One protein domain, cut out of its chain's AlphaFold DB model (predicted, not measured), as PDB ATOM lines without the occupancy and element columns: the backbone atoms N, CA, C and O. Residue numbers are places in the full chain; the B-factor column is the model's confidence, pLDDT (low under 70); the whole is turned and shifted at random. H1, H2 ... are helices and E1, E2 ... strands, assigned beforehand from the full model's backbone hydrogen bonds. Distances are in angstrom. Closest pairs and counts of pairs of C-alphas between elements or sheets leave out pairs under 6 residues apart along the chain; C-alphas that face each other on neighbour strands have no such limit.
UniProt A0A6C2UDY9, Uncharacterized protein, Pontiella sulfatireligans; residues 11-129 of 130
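What this domain is: This is residues 11 to 129 of the 130 residues of an uncharacterized protein of Pontiella sulfatireligans (UniProt A0A6C2UDY9). One long helix, H2, is the beam of a loose frame: H1 crosses it near its first end, H3 and H4 cross it towards its other end, and the narrow hairpin of E1 and E2 leads away beyond H3, its tip, residues 103 to 108, sticking out. The 119 printed residues hold four named helices and two named strands in the order H1, H2, H3, E1, E2, H4; the class is mostly helix, and the two-stranded sheet is antiparallel. The whole is loose, with a radius of gyration of the C-alphas of 18.8 A, and flat, spanning 48 by 45 by 23 A.

How they stand to each other: E1, residues 100 to 104, and E2, residues 107 to 111, form an antiparallel hairpin at 150 degrees, with N 102 and O 109 2.8 A apart, within hydrogen-bond range. A tight link joins E1 to H3, residues 87 to 97. The hub, H2, residues 49 to 71, touches H3 with its residues 62 to 66 alone, about perpendicular at 78 degrees; the closest C-alphas, of Gly 66 and Val 90, are 5.9 A apart. With residues 65 to 69 alone H2 touches H4, residues 119 to 127, only just about perpendicular at 72 degrees; the closest C-alphas, of Glu 68 and Ile 125, are 6.9 A apart. With residues 50 to 54 alone H2 touches H1, residues 17 to 27, about perpendicular at 85 degrees; the closest C-alphas, of Ser 23 and Asp 50, are 5.5 A apart. H1 and H3 are apart. Every O i to N i+4 pair is within hydrogen-bond range in H1, H3 and H4, and 18 of 19 in H2.

Where its parts are: H2 runs 33.3 A from C-alpha 49 at (23.943, -15.681, -27.902) to C-alpha 71 at (33.979, -46.674, -21.192). H3 measures 15.2 A, H1 15.1 A. H4 ends at C-alpha 127, (37.903, -44.830, -35.127).

The domain as a whole: The C-alphas farthest apart, of Pro 36 and Gly 105, are 56.9 A apart. The printed part has no cut; the links H1 to H2 and H2 to H3 are long. Mean pLDDT of the printed part is 71.7, and 55 residues, among them 11 to 47, are under 70.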
ATOM      1  N   GLY A  11      28.551  -2.540 -31.845       45.50
ATOM      2  CA  GLY A  11      28.903  -3.604 -32.790       45.50
ATOM      3  C   GLY A  11      30.410  -3.760 -33.039       45.50
ATOM      4  O   GLY A  11      30.854  -4.868 -33.317       45.50
ATOM      5  N   GLU A  12      31.209  -2.701 -32.875       42.22
ATOM      6  CA  GLU A  12      32.668  -2.759 -33.074       42.22
ATOM      7  C   GLU A  12      33.430  -3.221 -31.819       42.22
ATOM      8  O   GLU A  12      34.535  -3.754 -31.921       42.22
ATOM      9  N   LEU A  13      32.824  -3.105 -30.628       45.06
ATOM     10  CA  LEU A  13      33.425  -3.564 -29.364       45.06
ATOM     11  C   LEU A  13      33.427  -5.096 -29.219       45.06
ATOM     12  O   LEU A  13      34.137  -5.625 -28.368       45.06
ATOM     13  N   ASN A  14      32.707  -5.814 -30.085       44.66
ATOM     14  CA  ASN A  14      32.694  -7.279 -30.108       44.66
ATOM     15  C   ASN A  14      33.779  -7.877 -31.023       44.66
ATOM     16  O   ASN A  14      33.742  -9.069 -31.334       44.66
ATOM     17  N   SER A  15      34.775  -7.077 -31.418       52.62
ATOM     18  CA  SER A  15      35.981  -7.551 -32.093       52.62
ATOM     19  C   SER A  15      36.957  -8.198 -31.105       52.62
ATOM     20  O   SER A  15      37.965  -7.624 -30.701       52.62
ATOM     21  N   THR A  16      36.714  -9.468 -30.804       46.38
ATOM     22  CA  THR A  16      37.793 -10.454 -30.926       46.38
ATOM     23  C   THR A  16      37.326 -11.471 -31.961       46.38
ATOM     24  O   THR A  16      36.195 -11.948 -31.901       46.38
ATOM     25  N   SER A  17      38.159 -11.745 -32.962       50.12
ATOM     26  CA  SER A  17      37.879 -12.560 -34.161       50.12
ATOM     27  C   SER A  17      37.096 -13.864 -33.920       50.12
ATOM     28  O   SER A  17      36.365 -14.314 -34.803       50.12
ATOM     29  N   GLY A  18      37.188 -14.441 -32.718       49.09
ATOM     30  CA  GLY A  18      36.426 -15.616 -32.296       49.09
ATOM     31  C   GLY A  18      34.905 -15.422 -32.269       49.09
ATOM     32  O   GLY A  18      34.182 -16.331 -32.665       49.09
ATOM     33  N   ASN A  19      34.401 -14.245 -31.887       51.78
ATOM     34  CA  ASN A  19      32.954 -13.993 -31.808       51.78
ATOM     35  C   ASN A  19      32.321 -13.878 -33.200       51.78
ATOM     36  O   ASN A  19      31.227 -14.390 -33.434       51.78
ATOM     37  N   HIS A  20      33.040 -13.267 -34.142       52.97
ATOM     38  CA  HIS A  20      32.597 -13.135 -35.527       52.97
ATOM     39  C   HIS A  20      32.543 -14.496 -36.235       52.97
ATOM     40  O   HIS A  20      31.549 -14.827 -36.876       52.97
ATOM     41  N   LEU A  21      33.582 -15.325 -36.069       54.38
ATOM     42  CA  LEU A  21      33.602 -16.681 -36.622       54.38
ATOM     43  C   LEU A  21      32.505 -17.560 -36.005       54.38
ATOM     44  O   LEU A  21      31.823 -18.292 -36.714       54.38
ATOM     45  N   CYS A  22      32.298 -17.444 -34.695       53.88
ATOM     46  CA  CYS A  22      31.231 -18.133 -33.982       53.88
ATOM     47  C   CYS A  22      29.840 -17.756 -34.523       53.88
ATOM     48  O   CYS A  22      29.030 -18.636 -34.810       53.88
ATOM     49  N   SER A  23      29.594 -16.462 -34.755       55.19
ATOM     50  CA  SER A  23      28.348 -15.983 -35.362       55.19
ATOM     51  C   SER A  23      28.178 -16.449 -36.813       55.19
ATOM     52  O   SER A  23      27.064 -16.747 -37.219       55.19
ATOM     53  N   LEU A  24      29.254 -16.603 -37.591       61.66
ATOM     54  CA  LEU A  24      29.185 -17.182 -38.944       61.66
ATOM     55  C   LEU A  24      28.847 -18.680 -38.930       61.66
ATOM     56  O   LEU A  24      28.027 -19.141 -39.723       61.66
ATOM     57  N   VAL A  25      29.467 -19.442 -38.026       63.44
ATOM     58  CA  VAL A  25      29.242 -20.891 -37.895       63.44
ATOM     59  C   VAL A  25      27.834 -21.183 -37.365       63.44
ATOM     60  O   VAL A  25      27.180 -22.110 -37.836       63.44
ATOM     61  N   LEU A  26      27.348 -20.390 -36.407       62.19
ATOM     62  CA  LEU A  26      26.060 -20.617 -35.743       62.19
ATOM     63  C   LEU A  26      24.902 -19.799 -36.317       62.19
ATOM     64  O   LEU A  26      23.749 -20.184 -36.144       62.19
ATOM     65  N   GLY A  27      25.174 -18.698 -37.013       58.25
ATOM     66  CA  GLY A  27      24.159 -17.836 -37.626       58.25
ATOM     67  C   GLY A  27      23.364 -18.532 -38.730       58.25
ATOM     68  O   GLY A  27      22.232 -18.141 -39.001       58.25
ATOM     69  N   ASN A  28      23.921 -19.606 -39.300       57.88
ATOM     70  CA  ASN A  28      23.259 -20.474 -40.274       57.88
ATOM     71  C   ASN A  28      22.436 -21.609 -39.635       57.88
ATOM     72  O   ASN A  28      21.812 -22.386 -40.358       57.88
ATOM     73  N   LEU A  29      22.413 -21.741 -38.300       59.19
ATOM     74  CA  LEU A  29      21.572 -22.744 -37.647       59.19
ATOM     75  C   LEU A  29      20.091 -22.338 -37.750       59.19
ATOM     76  O   LEU A  29      19.730 -21.220 -37.359       59.19
ATOM     77  N   PRO A  30      19.205 -23.234 -38.223       57.50
ATOM     78  CA  PRO A  30      17.778 -22.958 -38.266       57.50
ATOM     79  C   PRO A  30      17.259 -22.638 -36.862       57.50
ATOM     80  O   PRO A  30      17.606 -23.315 -35.893       57.50
ATOM     81  N   LYS A  31      16.344 -21.665 -36.738       58.38
ATOM     82  CA  LYS A  31      15.646 -21.392 -35.463       58.38
ATOM     83  C   LYS A  31      14.988 -22.646 -34.871       58.38
ATOM     84  O   LYS A  31      14.880 -22.744 -33.658       58.38
ATOM     85  N   ALA A  32      14.611 -23.603 -35.721       60.50
ATOM     86  CA  ALA A  32      14.036 -24.891 -35.339       60.50
ATOM     87  C   ALA A  32      14.989 -25.790 -34.531       60.50
ATOM     88  O   ALA A  32      14.530 -26.651 -33.790       60.50
ATOM     89  N   THR A  33      16.306 -25.604 -34.655       64.69
ATOM     90  CA  THR A  33      17.313 -26.387 -33.921       64.69
ATOM     91  C   THR A  33      17.581 -25.815 -32.527       64.69
ATOM     92  O   THR A  33      18.251 -26.447 -31.712       64.69
ATOM     93  N   LEU A  34      17.077 -24.613 -32.231       63.69
ATOM     94  CA  LEU A  34      17.242 -24.007 -30.919       63.69
ATOM     95  C   LEU A  34      16.165 -24.473 -29.942       63.69
ATOM     96  O   LEU A  34      15.003 -24.613 -30.320       63.69
ATOM     97  N   PRO A  35      16.528 -24.658 -28.662       64.62
ATOM     98  CA  PRO A  35      15.553 -24.993 -27.644       64.62
ATOM     99  C   PRO A  35      14.495 -23.881 -27.527       64.62
ATOM    100  O   PRO A  35      14.827 -22.699 -27.645       64.62
ATOM    101  N   PRO A  36      13.228 -24.232 -27.251       63.09
ATOM    102  CA  PRO A  36      12.100 -23.297 -27.292       63.09
ATOM    103  C   PRO A  36      12.226 -22.132 -26.295       63.09
ATOM    104  O   PRO A  36      11.676 -21.061 -26.526       63.09
ATOM    105  N   ASN A  37      13.006 -22.310 -25.225       65.81
ATOM    106  CA  ASN A  37      13.234 -21.303 -24.185       65.81
ATOM    107  C   ASN A  37      14.493 -20.452 -24.425       65.81
ATOM    108  O   ASN A  37      14.958 -19.763 -23.515       65.81
ATOM    109  N   PHE A  38      15.110 -20.534 -25.609       61.66
ATOM    110  CA  PHE A  38      16.334 -19.792 -25.872       61.66
ATOM    111  C   PHE A  38      16.040 -18.311 -26.094       61.66
ATOM    112  O   PHE A  38      15.265 -17.939 -26.974       61.66
ATOM    113  N   GLN A  39      16.681 -17.459 -25.295       63.00
ATOM    114  CA  GLN A  39      16.437 -16.023 -25.344       63.00
ATOM    115  C   GLN A  39      16.835 -15.446 -26.719       63.00
ATOM    116  O   GLN A  39      17.880 -15.818 -27.271       63.00
ATOM    117  N   PRO A  40      16.022 -14.539 -27.294       62.50
ATOM    118  CA  PRO A  40      16.376 -13.840 -28.523       62.50
ATOM    119  C   PRO A  40      17.635 -12.982 -28.316       62.50
ATOM    120  O   PRO A  40      17.964 -12.609 -27.190       62.50
ATOM    121  N   ARG A  41      18.348 -12.659 -29.409       61.06
ATOM    122  CA  ARG A  41      19.534 -11.783 -29.363       61.06
ATOM    123  C   ARG A  41      19.165 -10.441 -28.728       61.06
ATOM    124  O   ARG A  41      18.514  -9.615 -29.359       61.06
ATOM    125  N   ARG A  42      19.592 -10.237 -27.483       60.78
ATOM    126  CA  ARG A  42      19.488  -8.962 -26.773       60.78
ATOM    127  C   ARG A  42      20.620  -8.047 -27.230       60.78
ATOM    128  O   ARG A  42      21.781  -8.443 -27.197       60.78
ATOM    129  N   SER A  43      20.291  -6.824 -27.633       59.56
ATOM    130  CA  SER A  43      21.269  -5.804 -28.044       59.56
ATOM    131  C   SER A  43      22.112  -5.254 -26.883       59.56
ATOM    132  O   SER A  43      23.118  -4.586 -27.106       59.56
ATOM    133  N   ASP A  44      21.693  -5.507 -25.644       58.81
ATOM    134  CA  ASP A  44      22.271  -5.030 -24.384       58.81
ATOM    135  C   ASP A  44      22.952  -6.138 -23.556       58.81
ATOM    136  O   ASP A  44      23.465  -5.856 -22.474       58.81
ATOM    137  N   ALA A  45      22.979  -7.384 -24.043       59.66
ATOM    138  CA  ALA A  45      23.569  -8.503 -23.312       59.66
ATOM    139  C   ALA A  45      25.105  -8.413 -23.227       59.66
ATOM    140  O   ALA A  45      25.780  -8.029 -24.179       59.66
ATOM    141  N   ILE A  46      25.652  -8.829 -22.076       56.69
ATOM    142  CA  ILE A  46      27.101  -8.864 -21.794       56.69
ATOM    143  C   ILE A  46      27.804  -9.986 -22.583       56.69
ATOM    144  O   ILE A  46      28.984  -9.872 -22.900       56.69
ATOM    145  N   ALA A  47      27.085 -11.060 -22.921       58.06
ATOM    146  CA  ALA A  47      27.591 -12.177 -23.714       58.06
ATOM    147  C   ALA A  47      26.675 -12.434 -24.917       58.06
ATOM    148  O   ALA A  47      25.452 -12.495 -24.768       58.06
ATOM    149  N   ASP A  48      27.271 -12.593 -26.101       70.50
ATOM    150  CA  ASP A  48      26.531 -12.895 -27.327       70.50
ATOM    151  C   ASP A  48      25.921 -14.305 -27.253       70.50
ATOM    152  O   ASP A  48      26.539 -15.262 -26.773       70.50
ATOM    153  N   ARG A  49      24.700 -14.431 -27.769       68.81
ATOM    154  CA  ARG A  49      23.943 -15.681 -27.902       68.81
ATOM    155  C   ARG A  49      24.779 -16.777 -28.567       68.81
ATOM    156  O   ARG A  49      24.739 -17.932 -28.143       68.81
ATOM    157  N   ASP A  50      25.533 -16.398 -29.592       69.69
ATOM    158  CA  ASP A  50      26.326 -17.324 -30.396       69.69
ATOM    159  C   ASP A  50      27.498 -17.881 -29.576       69.69
ATOM    160  O   ASP A  50      27.750 -19.085 -29.576       69.69
ATOM    161  N   ILE A  51      28.147 -17.045 -28.761       72.69
ATOM    162  CA  ILE A  51      29.223 -17.472 -27.853       72.69
ATOM    163  C   ILE A  51      28.703 -18.527 -26.875       72.69
ATOM    164  O   ILE A  51      29.356 -19.549 -26.664       72.69
ATOM    165  N   LEU A  52      27.511 -18.315 -26.309       75.69
ATOM    166  CA  LEU A  52      26.908 -19.265 -25.378       75.69
ATOM    167  C   LEU A  52      26.572 -20.599 -26.062       75.69
ATOM    168  O   LEU A  52      26.843 -21.661 -25.505       75.69
ATOM    169  N   LEU A  53      26.021 -20.556 -27.277       74.62
ATOM    170  CA  LEU A  53      25.737 -21.748 -28.082       74.62
ATOM    171  C   LEU A  53      27.012 -22.523 -28.420       74.62
ATOM    172  O   LEU A  53      27.067 -23.732 -28.201       74.62
ATOM    173  N   CYS A  54      28.062 -21.836 -28.868       77.12
ATOM    174  CA  CYS A  54      29.349 -22.465 -29.151       77.12
ATOM    175  C   CYS A  54      29.959 -23.080 -27.892       77.12
ATOM    176  O   CYS A  54      30.449 -24.208 -27.932       77.12
ATOM    177  N   ALA A  55      29.892 -22.377 -26.759       81.56
ATOM    178  CA  ALA A  55      30.371 -22.893 -25.484       81.56
ATOM    179  C   ALA A  55      29.603 -24.153 -25.060       81.56
ATOM    180  O   ALA A  55      30.223 -25.118 -24.616       81.56
ATOM    181  N   MET A  56      28.279 -24.190 -25.243       82.31
ATOM    182  CA  MET A  56      27.463 -25.374 -24.955       82.31
ATOM    183  C   MET A  56      27.835 -26.562 -25.844       82.31
ATOM    184  O   MET A  56      28.019 -27.668 -25.336       82.31
ATOM    185  N   VAL A  57      27.991 -26.349 -27.153       82.25
ATOM    186  CA  VAL A  57      28.408 -27.408 -28.085       82.25
ATOM    187  C   VAL A  57      29.798 -27.926 -27.715       82.25
ATOM    188  O   VAL A  57      29.970 -29.129 -27.521       82.25
ATOM    189  N   ALA A  58      30.772 -27.033 -27.527       85.56
ATOM    190  CA  ALA A  58      32.133 -27.399 -27.141       85.56
ATOM    191  C   ALA A  58      32.169 -28.164 -25.807       85.56
ATOM    192  O   ALA A  58      32.840 -29.192 -25.687       85.56
ATOM    193  N   PHE A  59      31.408 -27.706 -24.812       87.06
ATOM    194  CA  PHE A  59      31.282 -28.377 -23.522       87.06
ATOM    195  C   PHE A  59      30.713 -29.788 -23.672       87.06
ATOM    196  O   PHE A  59      31.251 -30.730 -23.089       87.06
ATOM    197  N   ASN A  60      29.653 -29.946 -24.466       89.12
ATOM    198  CA  ASN A  60      29.020 -31.240 -24.694       89.12
ATOM    199  C   ASN A  60      29.962 -32.205 -25.422       89.12
ATOM    200  O   ASN A  60      30.079 -33.354 -25.000       89.12
ATOM    201  N   LEU A  61      30.711 -31.740 -26.427       86.75
ATOM    202  CA  LEU A  61      31.726 -32.548 -27.112       86.75
ATOM    203  C   LEU A  61      32.804 -33.046 -26.137       86.75
ATOM    204  O   LEU A  61      33.056 -34.248 -26.040       86.75
ATOM    205  N   LEU A  62      33.388 -32.143 -25.342       88.44
ATOM    206  CA  LEU A  62      34.386 -32.499 -24.327       88.44
ATOM    207  C   LEU A  62      33.809 -33.450 -23.268       88.44
ATOM    208  O   LEU A  62      34.488 -34.361 -22.788       88.44
ATOM    209  N   ARG A  63      32.542 -33.258 -22.895       90.06
ATOM    210  CA  ARG A  63      31.849 -34.104 -21.926       90.06
ATOM    211  C   ARG A  63      31.657 -35.520 -22.459       90.06
ATOM    212  O   ARG A  63      31.887 -36.452 -21.685       90.06
ATOM    213  N   THR A  64      31.258 -35.665 -23.723       88.69
ATOM    214  CA  THR A  64      31.084 -36.953 -24.408       88.69
ATOM    215  C   THR A  64      32.417 -37.675 -24.534       88.69
ATOM    216  O   THR A  64      32.518 -38.811 -24.077       88.69
ATOM    217  N   LEU A  65      33.472 -36.990 -24.990       86.50
ATOM    218  CA  LEU A  65      34.833 -37.542 -25.013       86.50
ATOM    219  C   LEU A  65      35.240 -38.067 -23.632       86.50
ATOM    220  O   LEU A  65      35.645 -39.216 -23.485       86.50
ATOM    221  N   GLY A  66      35.031 -37.274 -22.579       88.69
ATOM    222  CA  GLY A  66      35.305 -37.700 -21.209       88.69
ATOM    223  C   GLY A  66      34.460 -38.886 -20.720       88.69
ATOM    224  O   GLY A  66      34.837 -39.509 -19.735       88.69
ATOM    225  N   GLN A  67      33.317 -39.216 -21.329       89.56
ATOM    226  CA  GLN A  67      32.587 -40.462 -21.043       89.56
ATOM    227  C   GLN A  67      33.099 -41.637 -21.860       89.56
ATOM    228  O   GLN A  67      33.223 -42.726 -21.308       89.56
ATOM    229  N   GLU A  68      33.457 -41.419 -23.119       88.94
ATOM    230  CA  GLU A  68      34.018 -42.464 -23.972       88.94
ATOM    231  C   GLU A  68      35.345 -43.005 -23.427       88.94
ATOM    232  O   GLU A  68      35.563 -44.216 -23.432       88.94
ATOM    233  N   VAL A  69      36.181 -42.145 -22.834       87.81
ATOM    234  CA  VAL A  69      37.402 -42.593 -22.141       87.81
ATOM    235  C   VAL A  69      37.069 -43.398 -20.867       87.81
ATOM    236  O   VAL A  69      37.772 -44.350 -20.539       87.81
ATOM    237  N   ILE A  70      35.972 -43.087 -20.155       88.94
ATOM    238  CA  ILE A  70      35.505 -43.899 -19.005       88.94
ATOM    239  C   ILE A  70      34.966 -45.252 -19.457       88.94
ATOM    240  O   ILE A  70      35.065 -46.202 -18.691       88.94
ATOM    241  N   LYS A  71      34.390 -45.370 -20.654       88.44
ATOM    242  CA  LYS A  71      33.979 -46.674 -21.192       88.44
ATOM    243  C   LYS A  71      35.202 -47.530 -21.538       88.44
ATOM    244  O   LYS A  71      35.212 -48.724 -21.270       88.44
ATOM    245  N   ARG A  72      36.269 -46.901 -22.037       86.31
ATOM    246  CA  ARG A  72      37.512 -47.546 -22.495       86.31
ATOM    247  C   ARG A  72      38.625 -47.550 -21.441       86.31
ATOM    248  O   ARG A  72      39.787 -47.302 -21.750       86.31
ATOM    249  N   LYS A  73      38.296 -47.846 -20.176       83.62
ATOM    250  CA  LYS A  73      39.297 -47.838 -19.083       83.62
ATOM    251  C   LYS A  73      40.443 -48.823 -19.298       83.62
ATOM    252  O   LYS A  73      41.517 -48.586 -18.761       83.62
ATOM    253  N   ALA A  74      40.208 -49.910 -20.034       81.69
ATOM    254  CA  ALA A  74      41.207 -50.946 -20.291       81.69
ATOM    255  C   ALA A  74      42.388 -50.430 -21.128       81.69
ATOM    256  O   ALA A  74      43.528 -50.786 -20.860       81.69
ATOM    257  N   THR A  75      42.118 -49.549 -22.093       81.06
ATOM    258  CA  THR A  75      43.129 -48.940 -22.972       81.06
ATOM    259  C   THR A  75      43.780 -47.712 -22.329       81.06
ATOM    260  O   THR A  75      44.776 -47.193 -22.826       81.06
ATOM    261  N   ALA A  76      43.215 -47.201 -21.229       81.94
ATOM    262  CA  ALA A  76      43.714 -45.993 -20.595       81.94
ATOM    263  C   ALA A  76      45.067 -46.235 -19.903       81.94
ATOM    264  O   ALA A  76      45.204 -47.193 -19.141       81.94
ATOM    265  N   PRO A  77      46.044 -45.321 -20.058       81.25
ATOM    266  CA  PRO A  77      47.373 -45.465 -19.457       81.25
ATOM    267  C   PRO A  77      47.362 -45.358 -17.925       81.25
ATOM    268  O   PRO A  77      48.348 -45.677 -17.268       81.25
ATOM    269  N   GLN A  78      46.258 -44.884 -17.339       83.06
ATOM    270  CA  GLN A  78      46.088 -44.736 -15.901       83.06
ATOM    271  C   GLN A  78      44.740 -45.305 -15.452       83.06
ATOM    272  O   GLN A  78      43.715 -45.134 -16.114       83.06
ATOM    273  N   ARG A  79      44.726 -45.923 -14.267       80.44
ATOM    274  CA  ARG A  79      43.521 -46.482 -13.650       80.44
ATOM    275  C   ARG A  79      42.514 -45.381 -13.295       80.44
ATOM    276  O   ARG A  79      42.755 -44.557 -12.414       80.44
ATOM    277  N   ILE A  80      41.354 -45.395 -13.952       83.75
ATOM    278  CA  ILE A  80      40.271 -44.426 -13.722       83.75
ATOM    279  C   ILE A  80      39.183 -45.049 -12.841       83.75
ATOM    280  O   ILE A  80      38.294 -45.756 -13.317       83.75
ATOM    281  N   ASN A  81      39.183 -44.725 -11.548       80.69
ATOM    282  CA  ASN A  81      38.132 -45.171 -10.618       80.69
ATOM    283  C   ASN A  81      36.911 -44.231 -10.575       80.69
ATOM    284  O   ASN A  81      35.929 -44.504  -9.892       80.69
ATOM    285  N   ALA A  82      36.938 -43.125 -11.320       83.75
ATOM    286  CA  ALA A  82      35.848 -42.158 -11.331       83.75
ATOM    287  C   ALA A  82      34.660 -42.620 -12.200       83.75
ATOM    288  O   ALA A  82      34.839 -43.227 -13.261       83.75
ATOM    289  N   LYS A  83      33.440 -42.267 -11.762       82.94
ATOM    290  CA  LYS A  83      32.205 -42.353 -12.570       82.94
ATOM    291  C   LYS A  83      32.067 -41.178 -13.549       82.94
ATOM    292  O   LYS A  83      31.428 -41.307 -14.588       82.94
ATOM    293  N   ARG A  84      32.684 -40.028 -13.242       83.00
ATOM    294  CA  ARG A  84      32.656 -38.812 -14.069       83.00
ATOM    295  C   ARG A  84      34.056 -38.237 -14.235       83.00
ATOM    296  O   ARG A  84      34.777 -38.068 -13.256       83.00
ATOM    297  N   TRP A  85      34.403 -37.880 -15.467       84.44
ATOM    298  CA  TRP A  85      35.669 -37.230 -15.779       84.44
ATOM    299  C   TRP A  85      35.512 -35.718 -15.655       84.44
ATOM    300  O   TRP A  85      34.554 -35.144 -16.177       84.44
ATOM    301  N   ARG A  86      36.442 -35.060 -14.960       87.56
ATOM    302  CA  ARG A  86      36.475 -33.595 -14.869       87.56
ATOM    303  C   ARG A  86      36.969 -32.992 -16.185       87.56
ATOM    304  O   ARG A  86      38.024 -33.376 -16.677       87.56
ATOM    305  N   LEU A  87      36.261 -31.992 -16.708       87.88
ATOM    306  CA  LEU A  87      36.593 -31.364 -17.997       87.88
ATOM    307  C   LEU A  87      38.006 -30.783 -18.054       87.88
ATOM    308  O   LEU A  87      38.649 -30.900 -19.089       87.88
ATOM    309  N   LYS A  88      38.522 -30.258 -16.934       89.38
ATOM    310  CA  LYS A  88      39.925 -29.827 -16.812       89.38
ATOM    311  C   LYS A  88      40.893 -30.908 -17.301       89.38
ATOM    312  O   LYS A  88      41.793 -30.624 -18.078       89.38
ATOM    313  N   THR A  89      40.696 -32.145 -16.854       87.75
ATOM    314  CA  THR A  89      41.579 -33.267 -17.181       87.75
ATOM    315  C   THR A  89      41.370 -33.745 -18.617       87.75
ATOM    316  O   THR A  89      42.336 -34.105 -19.275       87.75
ATOM    317  N   VAL A  90      40.132 -33.710 -19.127       87.88
ATOM    318  CA  VAL A  90      39.857 -34.006 -20.546       87.88
ATOM    319  C   VAL A  90      40.597 -33.014 -21.442       87.88
ATOM    320  O   VAL A  90      41.329 -33.420 -22.337       87.88
ATOM    321  N   LEU A  91      40.462 -31.719 -21.152       86.56
ATOM    322  CA  LEU A  91      41.119 -30.653 -21.899       86.56
ATOM    323  C   LEU A  91      42.644 -30.791 -21.843       86.56
ATOM    324  O   LEU A  91      43.309 -30.719 -22.868       86.56
ATOM    325  N   GLN A  92      43.188 -31.056 -20.656       84.94
ATOM    326  CA  GLN A  92      44.616 -31.280 -20.456       84.94
ATOM    327  C   GLN A  92      45.141 -32.466 -21.280       84.94
ATOM    328  O   GLN A  92      46.162 -32.335 -21.949       84.94
ATOM    329  N   ASN A  93      44.430 -33.596 -21.290       82.94
ATOM    330  CA  ASN A  93      44.817 -34.772 -22.072       82.94
ATOM    331  C   ASN A  93      44.756 -34.505 -23.581       82.94
ATOM    332  O   ASN A  93      45.650 -34.932 -24.307       82.94
ATOM    333  N   ILE A  94      43.743 -33.765 -24.048       80.81
ATOM    334  CA  ILE A  94      43.638 -33.356 -25.454       80.81
ATOM    335  C   ILE A  94      44.800 -32.435 -25.825       80.81
ATOM    336  O   ILE A  94      45.467 -32.700 -26.815       80.81
ATOM    337  N   ILE A  95      45.104 -31.415 -25.016       81.75
ATOM    338  CA  ILE A  95      46.226 -30.492 -25.261       81.75
ATOM    339  C   ILE A  95      47.563 -31.246 -25.292       81.75
ATOM    340  O   ILE A  95      48.388 -31.000 -26.167       81.75
ATOM    341  N   TYR A  96      47.775 -32.198 -24.381       75.56
ATOM    342  CA  TYR A  96      48.991 -33.016 -24.376       75.56
ATOM    343  C   TYR A  96      49.099 -33.958 -25.574       75.56
ATOM    344  O   TYR A  96      50.207 -34.256 -26.020       75.56
ATOM    345  N   CYS A  97      47.971 -34.419 -26.110       71.44
ATOM    346  CA  CYS A  97      47.947 -35.171 -27.357       71.44
ATOM    347  C   CYS A  97      48.178 -34.253 -28.574       71.44
ATOM    348  O   CYS A  97      48.852 -34.642 -29.528       71.44
ATOM    349  N   ALA A  98      47.680 -33.014 -28.503       67.75
ATOM    350  CA  ALA A  98      47.627 -32.026 -29.578       67.75
ATOM    351  C   ALA A  98      48.957 -31.339 -29.930       67.75
ATOM    352  O   ALA A  98      48.922 -30.407 -30.723       67.75
ATOM    353  N   VAL A  99      50.110 -31.856 -29.470       63.94
ATOM    354  CA  VAL A  99      51.460 -31.496 -29.963       63.94
ATOM    355  C   VAL A  99      51.998 -30.173 -29.411       63.94
ATOM    356  O   VAL A  99      51.325 -29.147 -29.377       63.94
ATOM    357  N   ARG A 100      53.261 -30.202 -28.967       58.16
ATOM    358  CA  ARG A 100      53.966 -29.052 -28.383       58.16
ATOM    359  C   ARG A 100      54.855 -28.385 -29.430       58.16
ATOM    360  O   ARG A 100      55.656 -29.066 -30.064       58.16
ATOM    361  N   LEU A 101      54.759 -27.064 -29.553       52.72
ATOM    362  CA  LEU A 101      55.688 -26.248 -30.336       52.72
ATOM    363  C   LEU A 101      56.985 -26.048 -29.528       52.72
ATOM    364  O   LEU A 101      56.949 -25.517 -28.418       52.72
ATOM    365  N   VAL A 102      58.124 -26.502 -30.047       64.06
ATOM    366  CA  VAL A 102      59.446 -26.433 -29.409       64.06
ATOM    367  C   VAL A 102      60.352 -25.567 -30.268       64.06
ATOM    368  O   VAL A 102      60.453 -25.790 -31.464       64.06
ATOM    369  N   ARG A 103      61.032 -24.586 -29.673       61.97
ATOM    370  CA  ARG A 103      62.102 -23.841 -30.347       61.97
ATOM    371  C   ARG A 103      63.457 -24.308 -29.834       61.97
ATOM    372  O   ARG A 103      63.692 -24.245 -28.629       61.97
ATOM    373  N   HIS A 104      64.336 -24.751 -30.726       60.28
ATOM    374  CA  HIS A 104      65.697 -25.158 -30.384       60.28
ATOM    375  C   HIS A 104      66.672 -24.691 -31.467       60.28
ATOM    376  O   HIS A 104      66.376 -24.829 -32.641       60.28
ATOM    377  N   GLY A 105      67.801 -24.070 -31.105       73.50
ATOM    378  CA  GLY A 105      68.835 -23.675 -32.081       73.50
ATOM    379  C   GLY A 105      68.358 -22.812 -33.266       73.50
ATOM    380  O   GLY A 105      68.903 -22.924 -34.354       73.50
ATOM    381  N   GLY A 106      67.315 -21.990 -33.092       75.38
ATOM    382  CA  GLY A 106      66.714 -21.200 -34.179       75.38
ATOM    383  C   GLY A 106      65.671 -21.943 -35.030       75.38
ATOM    384  O   GLY A 106      64.935 -21.294 -35.771       75.38
ATOM    385  N   THR A 107      65.516 -23.262 -34.881       50.44
ATOM    386  CA  THR A 107      64.434 -24.039 -35.502       50.44
ATOM    387  C   THR A 107      63.209 -24.094 -34.590       50.44
ATOM    388  O   THR A 107      63.302 -23.985 -33.365       50.44
ATOM    389  N   THR A 108      62.021 -24.192 -35.192       68.19
ATOM    390  CA  THR A 108      60.748 -24.377 -34.481       68.19
ATOM    391  C   THR A 108      60.164 -25.714 -34.919       68.19
ATOM    392  O   THR A 108      59.805 -25.873 -36.080       68.19
ATOM    393  N   GLU A 109      60.094 -26.677 -34.011       61.69
ATOM    394  CA  GLU A 109      59.680 -28.052 -34.264       61.69
ATOM    395  C   GLU A 109      58.378 -28.375 -33.526       61.69
ATOM    396  O   GLU A 109      58.136 -27.934 -32.402       61.69
ATOM    397  N   LEU A 110      57.520 -29.165 -34.163       56.84
ATOM    398  CA  LEU A 110      56.275 -29.659 -33.583       56.84
ATOM    399  C   LEU A 110      56.510 -31.081 -33.060       56.84
ATOM    400  O   LEU A 110      56.702 -32.017 -33.831       56.84
ATOM    401  N   HIS A 111      56.495 -31.269 -31.741       59.44
ATOM    402  CA  HIS A 111      56.663 -32.585 -31.119       59.44
ATOM    403  C   HIS A 111      55.321 -33.316 -31.006       59.44
ATOM    404  O   HIS A 111      54.516 -33.015 -30.118       59.44
ATOM    405  N   HIS A 112      55.072 -34.258 -31.928       58.25
ATOM    406  CA  HIS A 112      53.789 -34.956 -32.062       58.25
ATOM    407  C   HIS A 112      53.553 -36.054 -31.017       58.25
ATOM    408  O   HIS A 112      54.422 -36.873 -30.720       58.25
ATOM    409  N   GLY A 113      52.306 -36.121 -30.538       59.75
ATOM    410  CA  GLY A 113      51.803 -37.022 -29.503       59.75
ATOM    411  C   GLY A 113      51.738 -38.513 -29.853       59.75
ATOM    412  O   GLY A 113      51.081 -39.240 -29.126       59.75
ATOM    413  N   LYS A 114      52.426 -39.024 -30.888       60.72
ATOM    414  CA  LYS A 114      52.497 -40.483 -31.158       60.72
ATOM    415  C   LYS A 114      53.110 -41.273 -29.992       60.72
ATOM    416  O   LYS A 114      52.817 -42.446 -29.825       60.72
ATOM    417  N   ARG A 115      53.953 -40.619 -29.183       67.12
ATOM    418  CA  ARG A 115      54.509 -41.154 -27.926       67.12
ATOM    419  C   ARG A 115      53.651 -40.821 -26.696       67.12
ATOM    420  O   ARG A 115      54.033 -41.170 -25.584       67.12
ATOM    421  N   CYS A 116      52.539 -40.100 -26.865       73.19
ATOM    422  CA  CYS A 116      51.637 -39.758 -25.773       73.19
ATOM    423  C   CYS A 116      50.829 -41.006 -25.389       73.19
ATOM    424  O   CYS A 116      50.123 -41.537 -26.245       73.19
ATOM    425  N   PRO A 117      50.837 -41.431 -24.116       76.88
ATOM    426  CA  PRO A 117      50.070 -42.597 -23.669       76.88
ATOM    427  C   PRO A 117      48.551 -42.478 -23.898       76.88
ATOM    428  O   PRO A 117      47.838 -43.473 -23.913       76.88
ATOM    429  N   TRP A 118      48.039 -41.256 -24.078       80.69
ATOM    430  CA  TRP A 118      46.625 -40.992 -24.367       80.69
ATOM    431  C   TRP A 118      46.269 -41.078 -25.855       80.69
ATOM    432  O   TRP A 118      45.084 -41.078 -26.187       80.69
ATOM    433  N   PHE A 119      47.259 -41.146 -26.748       82.38
ATOM    434  CA  PHE A 119      47.035 -41.149 -28.193       82.38
ATOM    435  C   PHE A 119      46.275 -42.387 -28.655       82.38
ATOM    436  O   PHE A 119      45.329 -42.256 -29.424       82.38
ATOM    437  N   ASP A 120      46.622 -43.567 -28.139       82.44
ATOM    438  CA  ASP A 120      45.958 -44.815 -28.524       82.44
ATOM    439  C   ASP A 120      44.476 -44.813 -28.141       82.44
ATOM    440  O   ASP A 120      43.634 -45.231 -28.932       82.44
ATOM    441  N   VAL A 121      44.146 -44.259 -26.972       85.44
ATOM    442  CA  VAL A 121      42.762 -44.134 -26.503       85.44
ATOM    443  C   VAL A 121      41.974 -43.148 -27.356       85.44
ATOM    444  O   VAL A 121      40.838 -43.420 -27.730       85.44
ATOM    445  N   ILE A 122      42.561 -41.991 -27.671       83.00
ATOM    446  CA  ILE A 122      41.900 -40.973 -28.495       83.00
ATOM    447  C   ILE A 122      41.727 -41.480 -29.932       83.00
ATOM    448  O   ILE A 122      40.674 -41.256 -30.523       83.00
ATOM    449  N   ARG A 123      42.714 -42.207 -30.471       83.56
ATOM    450  CA  ARG A 123      42.628 -42.864 -31.779       83.56
ATOM    451  C   ARG A 123      41.517 -43.910 -31.803       83.56
ATOM    452  O   ARG A 123      40.732 -43.904 -32.738       83.56
ATOM    453  N   ASP A 124      41.423 -44.758 -30.782       85.94
ATOM    454  CA  ASP A 124      40.361 -45.766 -30.674       85.94
ATOM    455  C   ASP A 124      38.963 -45.128 -30.609       85.94
ATOM    456  O   ASP A 124      38.032 -45.557 -31.290       85.94
ATOM    457  N   ILE A 125      38.821 -44.038 -29.847       86.88
ATOM    458  CA  ILE A 125      37.580 -43.260 -29.813       86.88
ATOM    459  C   ILE A 125      37.276 -42.679 -31.197       86.88
ATOM    460  O   ILE A 125      36.147 -42.806 -31.655       86.88
ATOM    461  N   ALA A 126      38.254 -42.073 -31.874       82.75
ATOM    462  CA  ALA A 126      38.059 -41.487 -33.199       82.75
ATOM    463  C   ALA A 126      37.639 -42.537 -34.244       82.75
ATOM    464  O   ALA A 126      36.696 -42.294 -34.991       82.75
ATOM    465  N   SER A 127      38.267 -43.716 -34.243       85.50
ATOM    466  CA  SER A 127      37.903 -44.830 -35.127       85.50
ATOM    467  C   SER A 127      36.497 -45.378 -34.872       85.50
ATOM    468  O   SER A 127      35.905 -45.955 -35.770       85.50
ATOM    469  N   SER A 128      35.940 -45.203 -33.669       86.88
ATOM    470  CA  SER A 128      34.569 -45.627 -33.346       86.88
ATOM    471  C   SER A 128      33.482 -44.725 -33.948       86.88
ATOM    472  O   SER A 128      32.311 -45.100 -33.888       86.88
ATOM    473  N   TYR A 129      33.838 -43.535 -34.438       78.25
ATOM    474  CA  TYR A 129      32.910 -42.560 -35.025       78.25
ATOM    475  C   TYR A 129      33.133 -42.337 -36.532       78.25
ATOM    476  O   TYR A 129      32.394 -41.547 -37.121       78.25
TER     477      TYR A 129